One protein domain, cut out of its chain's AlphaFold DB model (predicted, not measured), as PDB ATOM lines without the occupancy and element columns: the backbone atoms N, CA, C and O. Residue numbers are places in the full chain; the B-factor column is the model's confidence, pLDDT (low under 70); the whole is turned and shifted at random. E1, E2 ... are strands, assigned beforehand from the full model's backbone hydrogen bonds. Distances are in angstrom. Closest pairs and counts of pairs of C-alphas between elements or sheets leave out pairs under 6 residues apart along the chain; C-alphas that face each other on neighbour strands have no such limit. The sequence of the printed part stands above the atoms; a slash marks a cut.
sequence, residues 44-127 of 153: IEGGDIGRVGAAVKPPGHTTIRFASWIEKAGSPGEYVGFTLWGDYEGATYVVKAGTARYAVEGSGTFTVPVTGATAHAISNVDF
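This is residues 44 to 127 of the 153 residues of an uncharacterized protein of Kofleriaceae bacterium (UniProt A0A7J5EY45). What shape is this? It is a small sandwich of two three-stranded antiparallel sheets, E1 - E2 - E5 and E4 - E3 - E6, face to face with their strands nearly aligned. Residues 44 to 63, a long stretch with no named element, run along one side from edge strand E6 to edge strand E1, with a short pairing to each. What is it made of? The printed part has 84 residues, no named helix and six strands, E1 to E6 in chain order; the class is all strand, though under half of the residues, 40 of 84, are in named elements. How large is it? It is compact, with a radius of gyration of the C-alphas of 12.0 A, and elongated, spanning 37 by 22 by 18 A.

Where do the first strands run? E1, residues 64 to 72, begins at C-alpha (9.030, -22.108, -40.509), is 22.8 A long and bends by 54 degrees at residue 67. E2, residues 75 to 85, is 25.0 A long and bends by 66 degrees at residue 80. Which strands follow? E3 is residues 92 to 97, 16.8 A long, and E4 is residues 100 to 105, 16.7 A long. E5 is residues 109 to 111, 7.0 A, and E6 is residues 122 to 126, 11.1 A, ending at C-alpha (20.420, -20.251, -37.427).

How is the first sheet joined? E1 and E2 form a hairpin, antiparallel at 150 degrees, with N 67 and O 83 2.8 A apart. Inner strand E2 is antiparallel to E5 at 153 degrees, with N 82 and O 110 2.9 A apart; the sheet is only just strongly twisted, up to 4.1 A off its best plane. How is the second? E3 and E4 form a hairpin at 158 degrees, with N 95 and O 102 2.9 A apart. E3 is antiparallel to E6 at 161 degrees, with N 94 and O 126 2.8 A apart. How do the sheets meet? They form a sandwich, two sheets face to face: the parts that face each other are 10.9 A centre to centre, and their best planes are 5 degrees apart. The closest C-alphas of E2 and E6, Val 80 and Ile 122, are 5.7 A apart, while E1 and E4 are apart.

How far does it reach? The two C-alphas farthest apart, of Gly 60 and Gly 74, are 38.1 A apart. Is anything cut, or any link long? The printed part has no cut, and no link between named strands is long. Where is confidence low? No printed residue is under 70, and the mean pLDDT of the printed part is 94.1.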
ATOM      1  N   ILE A  44      16.835 -17.987 -34.340       95.50
ATOM      2  CA  ILE A  44      16.204 -18.042 -33.016       95.50
ATOM      3  C   ILE A  44      17.295 -18.076 -31.951       95.50
ATOM      4  O   ILE A  44      18.153 -18.964 -31.972       95.50
ATOM      5  N   GLU A  45      17.239 -17.162 -30.984       95.50
ATOM      6  CA  GLU A  45      18.124 -17.139 -29.818       95.50
ATOM      7  C   GLU A  45      17.471 -16.459 -28.604       95.50
ATOM      8  O   GLU A  45      16.333 -15.994 -28.661       95.50
ATOM      9  N   GLY A  46      18.170 -16.445 -27.467       94.88
ATOM     10  CA  GLY A  46      17.716 -15.736 -26.270       94.88
ATOM     11  C   GLY A  46      16.326 -16.176 -25.795       94.88
ATOM     12  O   GLY A  46      16.117 -17.343 -25.474       94.88
ATOM     13  N   GLY A  47      15.393 -15.222 -25.718       93.81
ATOM     14  CA  GLY A  47      14.038 -15.438 -25.200       93.81
ATOM     15  C   GLY A  47      13.108 -16.240 -26.116       93.81
ATOM     16  O   GLY A  47      12.069 -16.707 -25.648       93.81
ATOM     17  N   ASP A  48      13.465 -16.427 -27.390       95.69
ATOM     18  CA  ASP A  48      12.661 -17.223 -28.325       95.69
ATOM     19  C   ASP A  48      12.990 -18.721 -28.261       95.69
ATOM     20  O   ASP A  48      12.188 -19.561 -28.684       95.69
ATOM     21  N   ILE A  49      14.119 -19.085 -27.643       97.38
ATOM     22  CA  ILE A  49      14.426 -20.476 -27.305       97.38
ATOM     23  C   ILE A  49      13.400 -20.975 -26.278       97.38
ATOM     24  O   ILE A  49      13.224 -20.396 -25.210       97.38
ATOM     25  N   GLY A  50      12.716 -22.074 -26.602       97.12
ATOM     26  CA  GLY A  50      11.642 -22.628 -25.768       97.12
ATOM     27  C   GLY A  50      10.243 -22.098 -26.076       97.12
ATOM     28  O   GLY A  50       9.250 -22.665 -25.609       97.12
ATOM     29  N   ARG A  51      10.123 -21.048 -26.894       97.56
ATOM     30  CA  ARG A  51       8.832 -20.458 -27.249       97.56
ATOM     31  C   ARG A  51       8.169 -21.256 -28.370       97.56
ATOM     32  O   ARG A  51       8.654 -21.319 -29.498       97.56
ATOM     33  N   VAL A  52       7.024 -21.865 -28.073       97.25
ATOM     34  CA  VAL A  52       6.189 -22.513 -29.096       97.25
ATOM     35  C   VAL A  52       5.587 -21.448 -30.011       97.25
ATOM     36  O   VAL A  52       5.032 -20.454 -29.545       97.25
ATOM     37  N   GLY A  53       5.685 -21.668 -31.320       94.00
ATOM     38  CA  GLY A  53       5.200 -20.751 -32.346       94.00
ATOM     39  C   GLY A  53       6.189 -19.658 -32.746       94.00
ATOM     40  O   GLY A  53       5.868 -18.921 -33.685       94.00
ATOM     41  N   ALA A  54       7.367 -19.588 -32.101       94.88
ATOM     42  CA  ALA A  54       8.506 -18.820 -32.609       94.88
ATOM     43  C   ALA A  54       8.740 -19.192 -34.074       94.88
ATOM     44  O   ALA A  54       8.541 -20.349 -34.465       94.88
ATOM     45  N   ALA A  55       9.059 -18.201 -34.893       94.06
ATOM     46  CA  ALA A  55       9.002 -18.326 -36.334       94.06
ATOM     47  C   ALA A  55      10.231 -17.696 -36.965       94.06
ATOM     48  O   ALA A  55      10.728 -16.697 -36.470       94.06
ATOM     49  N   VAL A  56      10.663 -18.283 -38.070       93.38
ATOM     50  CA  VAL A  56      11.727 -17.759 -38.918       93.38
ATOM     51  C   VAL A  56      11.259 -17.770 -40.362       93.38
ATOM     52  O   VAL A  56      10.381 -18.557 -40.739       93.38
ATOM     53  N   LYS A  57      11.854 -16.915 -41.188       91.94
ATOM     54  CA  LYS A  57      11.590 -16.870 -42.630       91.94
ATOM     55  C   LYS A  57      12.918 -16.953 -43.387       91.94
ATOM     56  O   LYS A  57      13.464 -15.920 -43.762       91.94
ATOM     57  N   PRO A  58      13.472 -18.167 -43.564       89.56
ATOM     58  CA  PRO A  58      14.725 -18.341 -44.284       89.56
ATOM     59  C   PRO A  58      14.584 -17.932 -45.758       89.56
ATOM     60  O   PRO A  58      13.491 -18.065 -46.325       89.56
ATOM     61  N   PRO A  59      15.669 -17.493 -46.413       85.69
ATOM     62  CA  PRO A  59      15.660 -17.184 -47.837       85.69
ATOM     63  C   PRO A  59      15.143 -18.358 -48.675       85.69
ATOM     64  O   PRO A  59      15.591 -19.490 -48.528       85.69
ATOM     65  N   GLY A  60      14.188 -18.092 -49.567       86.88
ATOM     66  CA  GLY A  60      13.617 -19.116 -50.451       86.88
ATOM     67  C   GLY A  60      12.583 -20.046 -49.806       86.88
ATOM     68  O   GLY A  60      11.987 -20.846 -50.525       86.88
ATOM     69  N   HIS A  61      12.313 -19.906 -48.507       86.69
ATOM     70  CA  HIS A  61      11.302 -20.678 -47.787       86.69
ATOM     71  C   HIS A  61      10.135 -19.794 -47.345       86.69
ATOM     72  O   HIS A  61      10.252 -18.576 -47.174       86.69
ATOM     73  N   THR A  62       8.979 -20.419 -47.123       89.88
ATOM     74  CA  THR A  62       7.923 -19.763 -46.337       89.88
ATOM     75  C   THR A  62       8.263 -19.784 -44.840       89.88
ATOM     76  O   THR A  62       9.312 -20.267 -44.418       89.88
ATOM     77  N   THR A  63       7.385 -19.232 -44.001       91.88
ATOM     78  CA  THR A  63       7.599 -19.202 -42.552       91.88
ATOM     79  C   THR A  63       7.695 -20.611 -41.960       91.88
ATOM     80  O   THR A  63       6.726 -21.377 -41.992       91.88
ATOM     81  N   ILE A  64       8.826 -20.911 -41.326       94.19
ATOM     82  CA  ILE A  64       9.030 -22.108 -40.509       94.19
ATOM     83  C   ILE A  64       8.741 -21.743 -39.055       94.19
ATOM     84  O   ILE A  64       9.143 -20.682 -38.579       94.19
ATOM     85  N   ARG A  65       8.036 -22.612 -38.329       95.81
ATOM     86  CA  ARG A  65       7.679 -22.407 -36.920       95.81
ATOM     87  C   ARG A  65       8.210 -23.522 -36.037       95.81
ATOM     88  O   ARG A  65       8.222 -24.684 -36.428       95.81
ATOM     89  N   PHE A  66       8.545 -23.180 -34.802       97.25
ATOM     90  CA  PHE A  66       8.901 -24.137 -33.761       97.25
ATOM     91  C   PHE A  66       7.624 -24.671 -33.108       97.25
ATOM     92  O   PHE A  66       6.941 -23.969 -32.360       97.25
ATOM     93  N   ALA A  67       7.267 -25.913 -33.424       97.62
ATOM     94  CA  ALA A  67       6.053 -26.566 -32.940       97.62
ATOM     95  C   ALA A  67       6.188 -27.057 -31.494       97.62
ATOM     96  O   ALA A  67       5.224 -27.028 -30.729       97.62
ATOM     97  N   SER A  68       7.378 -27.516 -31.113       98.19
ATOM     98  CA  SER A  68       7.674 -27.960 -29.754       98.19
ATOM     99  C   SER A  68       9.164 -27.863 -29.456       98.19
ATOM    100  O   SER A  68       9.997 -27.810 -30.363       98.19
ATOM    101  N   TRP A  69       9.483 -27.878 -28.166       98.00
ATOM    102  CA  TRP A  69      10.843 -27.906 -27.655       98.00
ATOM    103  C   TRP A  69      11.025 -29.102 -26.721       98.00
ATOM    104  O   TRP A  69      10.107 -29.490 -25.997       98.00
ATOM    105  N   ILE A  70      12.215 -29.696 -26.748       97.19
ATOM    106  CA  ILE A  70      12.592 -30.826 -25.901       97.19
ATOM    107  C   ILE A  70      13.415 -30.270 -24.745       97.19
ATOM    108  O   ILE A  70      14.568 -29.879 -24.932       97.19
ATOM    109  N   GLU A  71      12.813 -30.213 -23.559       96.31
ATOM    110  CA  GLU A  71      13.498 -29.742 -22.355       96.31
ATOM    111  C   GLU A  71      14.663 -30.653 -21.962       96.31
ATOM    112  O   GLU A  71      14.623 -31.883 -22.084       96.31
ATOM    113  N   LYS A  72      15.710 -30.028 -21.437       95.69
ATOM    114  CA  LYS A  72      16.854 -30.706 -20.852       95.69
ATOM    115  C   LYS A  72      16.464 -31.334 -19.518       95.69
ATOM    116  O   LYS A  72      15.897 -30.695 -18.632       95.69
ATOM    117  N   ALA A  73      16.829 -32.599 -19.336       94.75
ATOM    118  CA  ALA A  73      16.528 -33.325 -18.110       94.75
ATOM    119  C   ALA A  73      17.139 -32.633 -16.877       94.75
ATOM    120  O   ALA A  73      18.352 -32.460 -16.793       94.75
ATOM    121  N   GLY A  74      16.297 -32.290 -15.898       94.31
ATOM    122  CA  GLY A  74      16.732 -31.668 -14.643       94.31
ATOM    123  C   GLY A  74      17.054 -30.172 -14.738       94.31
ATOM    124  O   GLY A  74      17.543 -29.611 -13.759       94.31
ATOM    125  N   SER A  75      16.776 -29.523 -15.872       95.50
ATOM    126  CA  SER A  75      17.023 -28.089 -16.075       95.50
ATOM    127  C   SER A  75      15.842 -27.441 -16.815       95.50
ATOM    128  O   SER A  75      15.916 -27.247 -18.026       95.50
ATOM    129  N   PRO A  76      14.729 -27.139 -16.115       94.69
ATOM    130  CA  PRO A  76      13.568 -26.488 -16.723       94.69
ATOM    131  C   PRO A  76      13.945 -25.157 -17.378       94.69
ATOM    132  O   PRO A  76      14.703 -24.379 -16.797       94.69
ATOM    133  N   GLY A  77      13.408 -24.899 -18.571       95.38
ATOM    134  CA  GLY A  77      13.740 -23.711 -19.365       95.38
ATOM    135  C   GLY A  77      15.047 -23.808 -20.162       95.38
ATOM    136  O   GLY A  77      15.368 -22.883 -20.900       95.38
ATOM    137  N   GLU A  78      15.786 -24.917 -20.064       96.81
ATOM    138  CA  GLU A  78      16.864 -25.252 -20.997       96.81
ATOM    139  C   GLU A  78      16.386 -26.320 -21.980       96.81
ATOM    140  O   GLU A  78      15.685 -27.257 -21.599       96.81
ATOM    141  N   TYR A  79      16.800 -26.223 -23.243       97.75
ATOM    142  CA  TYR A  79      16.289 -27.088 -24.307       97.75
ATOM    143  C   TYR A  79      17.423 -27.756 -25.075       97.75
ATOM    144  O   TYR A  79      18.453 -27.144 -25.341       97.75
ATOM    145  N   VAL A  80      17.238 -29.027 -25.429       97.88
ATOM    146  CA  VAL A  80      18.220 -29.869 -26.143       97.88
ATOM    147  C   VAL A  80      17.712 -30.327 -27.505       97.88
ATOM    148  O   VAL A  80      18.376 -31.095 -28.193       97.88
ATOM    149  N   GLY A  81      16.529 -29.889 -27.912       97.81
ATOM    150  CA  GLY A  81      15.945 -30.248 -29.193       97.81
ATOM    151  C   GLY A  81      14.643 -29.511 -29.444       97.81
ATOM    152  O   GLY A  81      14.153 -28.783 -28.578       97.81
ATOM    153  N   PHE A  82      14.092 -29.707 -30.631       98.31
ATOM    154  CA  PHE A  82      12.855 -29.080 -31.075       98.31
ATOM    155  C   PHE A  82      12.247 -29.833 -32.258       98.31
ATOM    156  O   PHE A  82      12.923 -30.613 -32.935       98.31
ATOM    157  N   THR A  83      10.975 -29.552 -32.525       98.25
ATOM    158  CA  THR A  83      10.264 -29.970 -33.736       98.25
ATOM    159  C   THR A  83       9.803 -28.730 -34.492       98.25
ATOM    160  O   THR A  83       9.242 -27.807 -33.902       98.25
ATOM    161  N   LEU A  84      10.029 -28.719 -35.801       97.50
ATOM    162  CA  LEU A  84       9.588 -27.686 -36.725       97.50
ATOM    163  C   LEU A  84       8.239 -28.057 -37.350       97.50
ATOM    164  O   LEU A  84       7.898 -29.228 -37.517       97.50
ATOM    165  N   TRP A  85       7.485 -27.037 -37.735       94.12
ATOM    166  CA  TRP A  85       6.315 -27.133 -38.596       94.12
ATOM    167  C   TRP A  85       6.415 -26.045 -39.661       94.12
ATOM    168  O   TRP A  85       6.730 -24.896 -39.364       94.12
ATOM    169  N   GLY A  86       6.135 -26.411 -40.904       92.00
ATOM    170  CA  GLY A  86       5.992 -25.504 -42.028       92.00
ATOM    171  C   GLY A  86       6.748 -26.070 -43.211       92.00
ATOM    172  O   GLY A  86       6.836 -27.286 -43.375       92.00
ATOM    173  N   ASP A  87       7.313 -25.167 -43.992       90.75
ATOM    174  CA  ASP A  87       8.090 -25.450 -45.192       90.75
ATOM    175  C   ASP A  87       9.584 -25.602 -44.867       90.75
ATOM    176  O   ASP A  87      10.422 -24.803 -45.275       90.75
ATOM    177  N   TYR A  88       9.906 -26.598 -44.037       92.38
ATOM    178  CA  TYR A  88      11.287 -26.885 -43.630       92.38
ATOM    179  C   TYR A  88      12.015 -27.845 -44.583       92.38
ATOM    180  O   TYR A  88      13.207 -28.094 -44.405       92.38
ATOM    181  N   GLU A  89      11.319 -28.447 -45.553       92.50
ATOM    182  CA  GLU A  89      11.948 -29.354 -46.515       92.50
ATOM    183  C   GLU A  89      12.965 -28.582 -47.363       92.50
ATOM    184  O   GLU A  89      12.647 -27.552 -47.944       92.50
ATOM    185  N   GLY A  90      14.208 -29.064 -47.407       89.25
ATOM    186  CA  GLY A  90      15.308 -28.387 -48.103       89.25
ATOM    187  C   GLY A  90      15.935 -27.206 -47.351       89.25
ATOM    188  O   GLY A  90      16.985 -26.738 -47.779       89.25
ATOM    189  N   ALA A  91      15.368 -26.766 -46.223       91.31
ATOM    190  CA  ALA A  91      15.991 -25.731 -45.402       91.31
ATOM    191  C   ALA A  91      17.263 -26.276 -44.735       91.31
ATOM    192  O   ALA A  91      17.258 -27.378 -44.169       91.31
ATOM    193  N   THR A  92      18.338 -25.494 -44.766       93.00
ATOM    194  CA  THR A  92      19.576 -25.759 -44.029       93.00
ATOM    195  C   THR A  92      19.652 -24.851 -42.812       93.00
ATOM    196  O   THR A  92      19.267 -23.685 -42.860       93.00
ATOM    197  N   TYR A  93      20.115 -25.389 -41.686       94.69
ATOM    198  CA  TYR A  93      20.310 -24.598 -40.476       94.69
ATOM    199  C   TYR A  93      21.412 -25.162 -39.586       94.69
ATOM    200  O   TYR A  93      21.751 -26.348 -39.631       94.69
ATOM    201  N   VAL A  94      21.972 -24.300 -38.743       96.00
ATOM    202  CA  VAL A  94      22.986 -24.640 -37.750       96.00
ATOM    203  C   VAL A  94      22.411 -24.468 -36.352       96.00
ATOM    204  O   VAL A  94      21.902 -23.412 -35.995       96.00
ATOM    205  N   VAL A  95      22.536 -25.503 -35.525       97.06
ATOM    206  CA  VAL A  95      22.197 -25.440 -34.099       97.06
ATOM    207  C   VAL A  95      23.477 -25.307 -33.281       97.06
ATOM    208  O   VAL A  95      24.369 -26.155 -33.401       97.06
ATOM    209  N   LYS A  96      23.580 -24.279 -32.430       97.12
ATOM    210  CA  LYS A  96      24.682 -24.145 -31.459       97.12
ATOM    211  C   LYS A  96      24.221 -24.637 -30.088       97.12
ATOM    212  O   LYS A  96      23.174 -24.225 -29.596       97.12
ATOM    213  N   ALA A  97      25.006 -25.517 -29.468       97.19
ATOM    214  CA  ALA A  97      24.781 -25.979 -28.098       97.19
ATOM    215  C   ALA A  97      26.121 -26.129 -27.368       97.19
ATOM    216  O   ALA A  97      26.942 -26.992 -27.696       97.19
ATOM    217  N   GLY A  98      26.369 -25.265 -26.382       94.75
ATOM    218  CA  GLY A  98      27.695 -25.140 -25.774       94.75
ATOM    219  C   GLY A  98      28.738 -24.731 -26.820       94.75
ATOM    220  O   GLY A  98      28.563 -23.733 -27.511       94.75
ATOM    221  N   THR A  99      29.815 -25.508 -26.958       94.56
ATOM    222  CA  THR A  99      30.859 -25.282 -27.978       94.56
ATOM    223  C   THR A  99      30.620 -26.054 -29.279       94.56
ATOM    224  O   THR A  99      31.429 -25.960 -30.200       94.56
ATOM    225  N   ALA A 100      29.560 -26.865 -29.355       95.81
ATOM    226  CA  ALA A 100      29.258 -27.677 -30.526       95.81
ATOM    227  C   ALA A 100      28.363 -26.924 -31.521       95.81
ATOM    228  O   ALA A 100      27.498 -26.138 -31.127       95.81
ATOM    229  N   ARG A 101      28.558 -27.209 -32.815       96.19
ATOM    230  CA  ARG A 101      27.722 -26.746 -33.931       96.19
ATOM    231  C   ARG A 101      27.209 -27.963 -34.697       96.19
ATOM    232  O   ARG A 101      28.002 -28.841 -35.035       96.19
ATOM    233  N   TYR A 102      25.913 -28.005 -34.980       95.75
ATOM    234  CA  TYR A 102      25.270 -29.094 -35.714       95.75
ATOM    235  C   TYR A 102      24.614 -28.535 -36.972       95.75
ATOM    236  O   TYR A 102      23.643 -27.795 -36.860       95.75
ATOM    237  N   ALA A 103      25.144 -28.878 -38.144       95.44
ATOM    238  CA  ALA A 103      24.495 -28.580 -39.416       95.44
ATOM    239  C   ALA A 103      23.383 -29.604 -39.672       95.44
ATOM    240  O   ALA A 103      23.592 -30.811 -39.500       95.44
ATOM    241  N   VAL A 104      22.208 -29.119 -40.052       95.19
ATOM    242  CA  VAL A 104      21.012 -29.923 -40.302       95.19
ATOM    243  C   VAL A 104      20.390 -29.478 -41.617       95.19
ATOM    244  O   VAL A 104      20.383 -28.293 -41.936       95.19
ATOM    245  N   GLU A 105      19.857 -30.435 -42.369       93.69
ATOM    246  CA  GLU A 105      19.202 -30.199 -43.653       93.69
ATOM    247  C   GLU A 105      17.863 -30.936 -43.683       93.69
ATOM    248  O   GLU A 105      17.797 -32.126 -43.360       93.69
ATOM    249  N   GLY A 106      16.791 -30.224 -44.040       83.69
ATOM    250  CA  GLY A 106      15.486 -30.804 -44.362       83.69
ATOM    251  C   GLY A 106      14.803 -31.592 -43.238       83.69
ATOM    252  O   GLY A 106      13.889 -32.370 -43.509       83.69
ATOM    253  N   SER A 107      15.236 -31.439 -41.983       88.44
ATOM    254  CA  SER A 107      14.692 -32.206 -40.861       88.44
ATOM    255  C   SER A 107      13.645 -31.417 -40.084       88.44
ATOM    256  O   SER A 107      13.916 -30.347 -39.552       88.44
ATOM    257  N   GLY A 108      12.460 -32.008 -39.918       91.88
ATOM    258  CA  GLY A 108      11.405 -31.454 -39.068       91.88
ATOM    259  C   GLY A 108      11.653 -31.652 -37.569       91.88
ATOM    260  O   GLY A 108      10.876 -31.176 -36.752       91.88
ATOM    261  N   THR A 109      12.680 -32.390 -37.151       96.88
ATOM    262  CA  THR A 109      13.014 -32.557 -35.727       96.88
ATOM    263  C   THR A 109      14.517 -32.623 -35.535       96.88
ATOM    264  O   THR A 109      15.233 -33.288 -36.284       96.88
ATOM    265  N   PHE A 110      14.990 -31.955 -34.490       97.12
ATOM    266  CA  PHE A 110      16.380 -31.984 -34.074       97.12
ATOM    267  C   PHE A 110      16.482 -32.304 -32.585       97.12
ATOM    268  O   PHE A 110      15.664 -31.880 -31.768       97.12
ATOM    269  N   THR A 111      17.512 -33.055 -32.214       97.56
ATOM    270  CA  THR A 111      17.903 -33.265 -30.819       97.56
ATOM    271  C   THR A 111      19.419 -33.349 -30.766       97.56
ATOM    272  O   THR A 111      20.034 -34.048 -31.573       97.56
ATOM    273  N   VAL A 112      20.023 -32.648 -29.809       95.62
ATOM    274  CA  VAL A 112      21.452 -32.741 -29.521       95.62
ATOM    275  C   VAL A 112      21.796 -34.217 -29.242       95.62
ATOM    276  O   VAL A 112      21.113 -34.857 -28.441       95.62
ATOM    277  N   PRO A 113      22.846 -34.788 -29.866       92.69
ATOM    278  CA  PRO A 113      23.189 -36.207 -29.699       92.69
ATOM    279  C   PRO A 113      23.533 -36.618 -28.258       92.69
ATOM    280  O   PRO A 113      23.426 -37.788 -27.894       92.69
ATOM    281  N   VAL A 114      23.967 -35.664 -27.431       88.62
ATOM    282  CA  VAL A 114      24.211 -35.868 -26.000       88.62
ATOM    283  C   VAL A 114      22.897 -35.691 -25.245       88.62
ATOM    284  O   VAL A 114      22.234 -34.669 -25.384       88.62
ATOM    285  N   THR A 115      22.542 -36.670 -24.416       79.25
ATOM    286  CA  THR A 115      21.281 -36.689 -23.662       79.25
ATOM    287  C   THR A 115      21.506 -36.560 -22.153       79.25
ATOM    288  O   THR A 115      22.628 -36.668 -21.655       79.25
ATOM    289  N   GLY A 116      20.420 -36.331 -21.410       79.19
ATOM    290  CA  GLY A 116      20.435 -36.244 -19.949       79.19
ATOM    291  C   GLY A 116      20.881 -34.882 -19.409       79.19
ATOM    292  O   GLY A 116      21.021 -33.910 -20.145       79.19
ATOM    293  N   ALA A 117      21.100 -34.810 -18.094       85.06
ATOM    294  CA  ALA A 117      21.403 -33.556 -17.395       85.06
ATOM    295  C   ALA A 117      22.746 -32.921 -17.801       85.06
ATOM    296  O   ALA A 117      22.974 -31.736 -17.567       85.06
ATOM    297  N   THR A 118      23.637 -33.695 -18.423       90.62
ATOM    298  CA  THR A 118      24.945 -33.231 -18.906       90.62
ATOM    299  C   THR A 118      24.905 -32.664 -20.322       90.62
ATOM    300  O   THR A 118      25.925 -32.174 -20.796       90.62
ATOM    301  N   ALA A 119      23.769 -32.746 -21.021       93.81
ATOM    302  CA  ALA A 119      23.635 -32.169 -22.352       93.81
ATOM    303  C   ALA A 119      23.799 -30.641 -22.306       93.81
ATOM    304  O   ALA A 119      23.325 -29.973 -21.381       93.81
ATOM    305  N   HIS A 120      24.464 -30.072 -23.309       97.06
ATOM    306  CA  HIS A 120      24.493 -28.623 -23.474       97.06
ATOM    307  C   HIS A 120      23.154 -28.147 -24.036       97.06
ATOM    308  O   HIS A 120      22.622 -28.751 -24.967       97.06
ATOM    309  N   ALA A 121      22.619 -27.075 -23.455       97.31
ATOM    310  CA  ALA A 121      21.420 -26.434 -23.966       97.31
ATOM    311  C   ALA A 121      21.713 -25.750 -25.308       97.31
ATOM    312  O   ALA A 121      22.831 -25.282 -25.544       97.31
ATOM    313  N   ILE A 122      20.699 -25.692 -26.164       98.25
ATOM    314  CA  ILE A 122      20.713 -24.928 -27.406       98.25
ATOM    315  C   ILE A 122      20.792 -23.442 -27.049       98.25
ATOM    316  O   ILE A 122      19.981 -22.953 -26.264       98.25
ATOM    317  N   SER A 123      21.765 -22.738 -27.621       97.69
ATOM    318  CA  SER A 123      21.914 -21.287 -27.482       97.69
ATOM    319  C   SER A 123      21.380 -20.526 -28.692       97.69
ATOM    320  O   SER A 123      20.903 -19.408 -28.521       97.69
ATOM    321  N   ASN A 124      21.429 -21.120 -29.891       96.50
ATOM    322  CA  ASN A 124      20.749 -20.589 -31.066       96.50
ATOM    323  C   ASN A 124      20.442 -21.656 -32.130       96.50
ATOM    324  O   ASN A 124      21.024 -22.748 -32.137       96.50
ATOM    325  N   VAL A 125      19.522 -21.304 -33.026       96.50
ATOM    326  CA  VAL A 125      19.215 -22.018 -34.269       96.50
ATOM    327  C   VAL A 125      19.246 -21.001 -35.400       96.50
ATOM    328  O   VAL A 125      18.519 -20.017 -35.343       96.50
ATOM    329  N   ASP A 126      20.086 -21.229 -36.396       94.94
ATOM    330  CA  ASP A 126      20.420 -20.251 -37.427       94.94
ATOM    331  C   ASP A 126      20.186 -20.838 -38.823       94.94
ATOM    332  O   ASP A 126      20.837 -21.813 -39.197       94.94
ATOM    333  N   PHE A 127      19.234 -20.271 -39.561       93.25
ATOM    334  CA  PHE A 127      18.857 -20.669 -40.919       93.25
ATOM    335  C   PHE A 127      19.533 -19.812 -42.006       93.25
ATOM    336  O   PHE A 127      19.281 -20.041 -43.187       93.25
TER     337      PHE A 127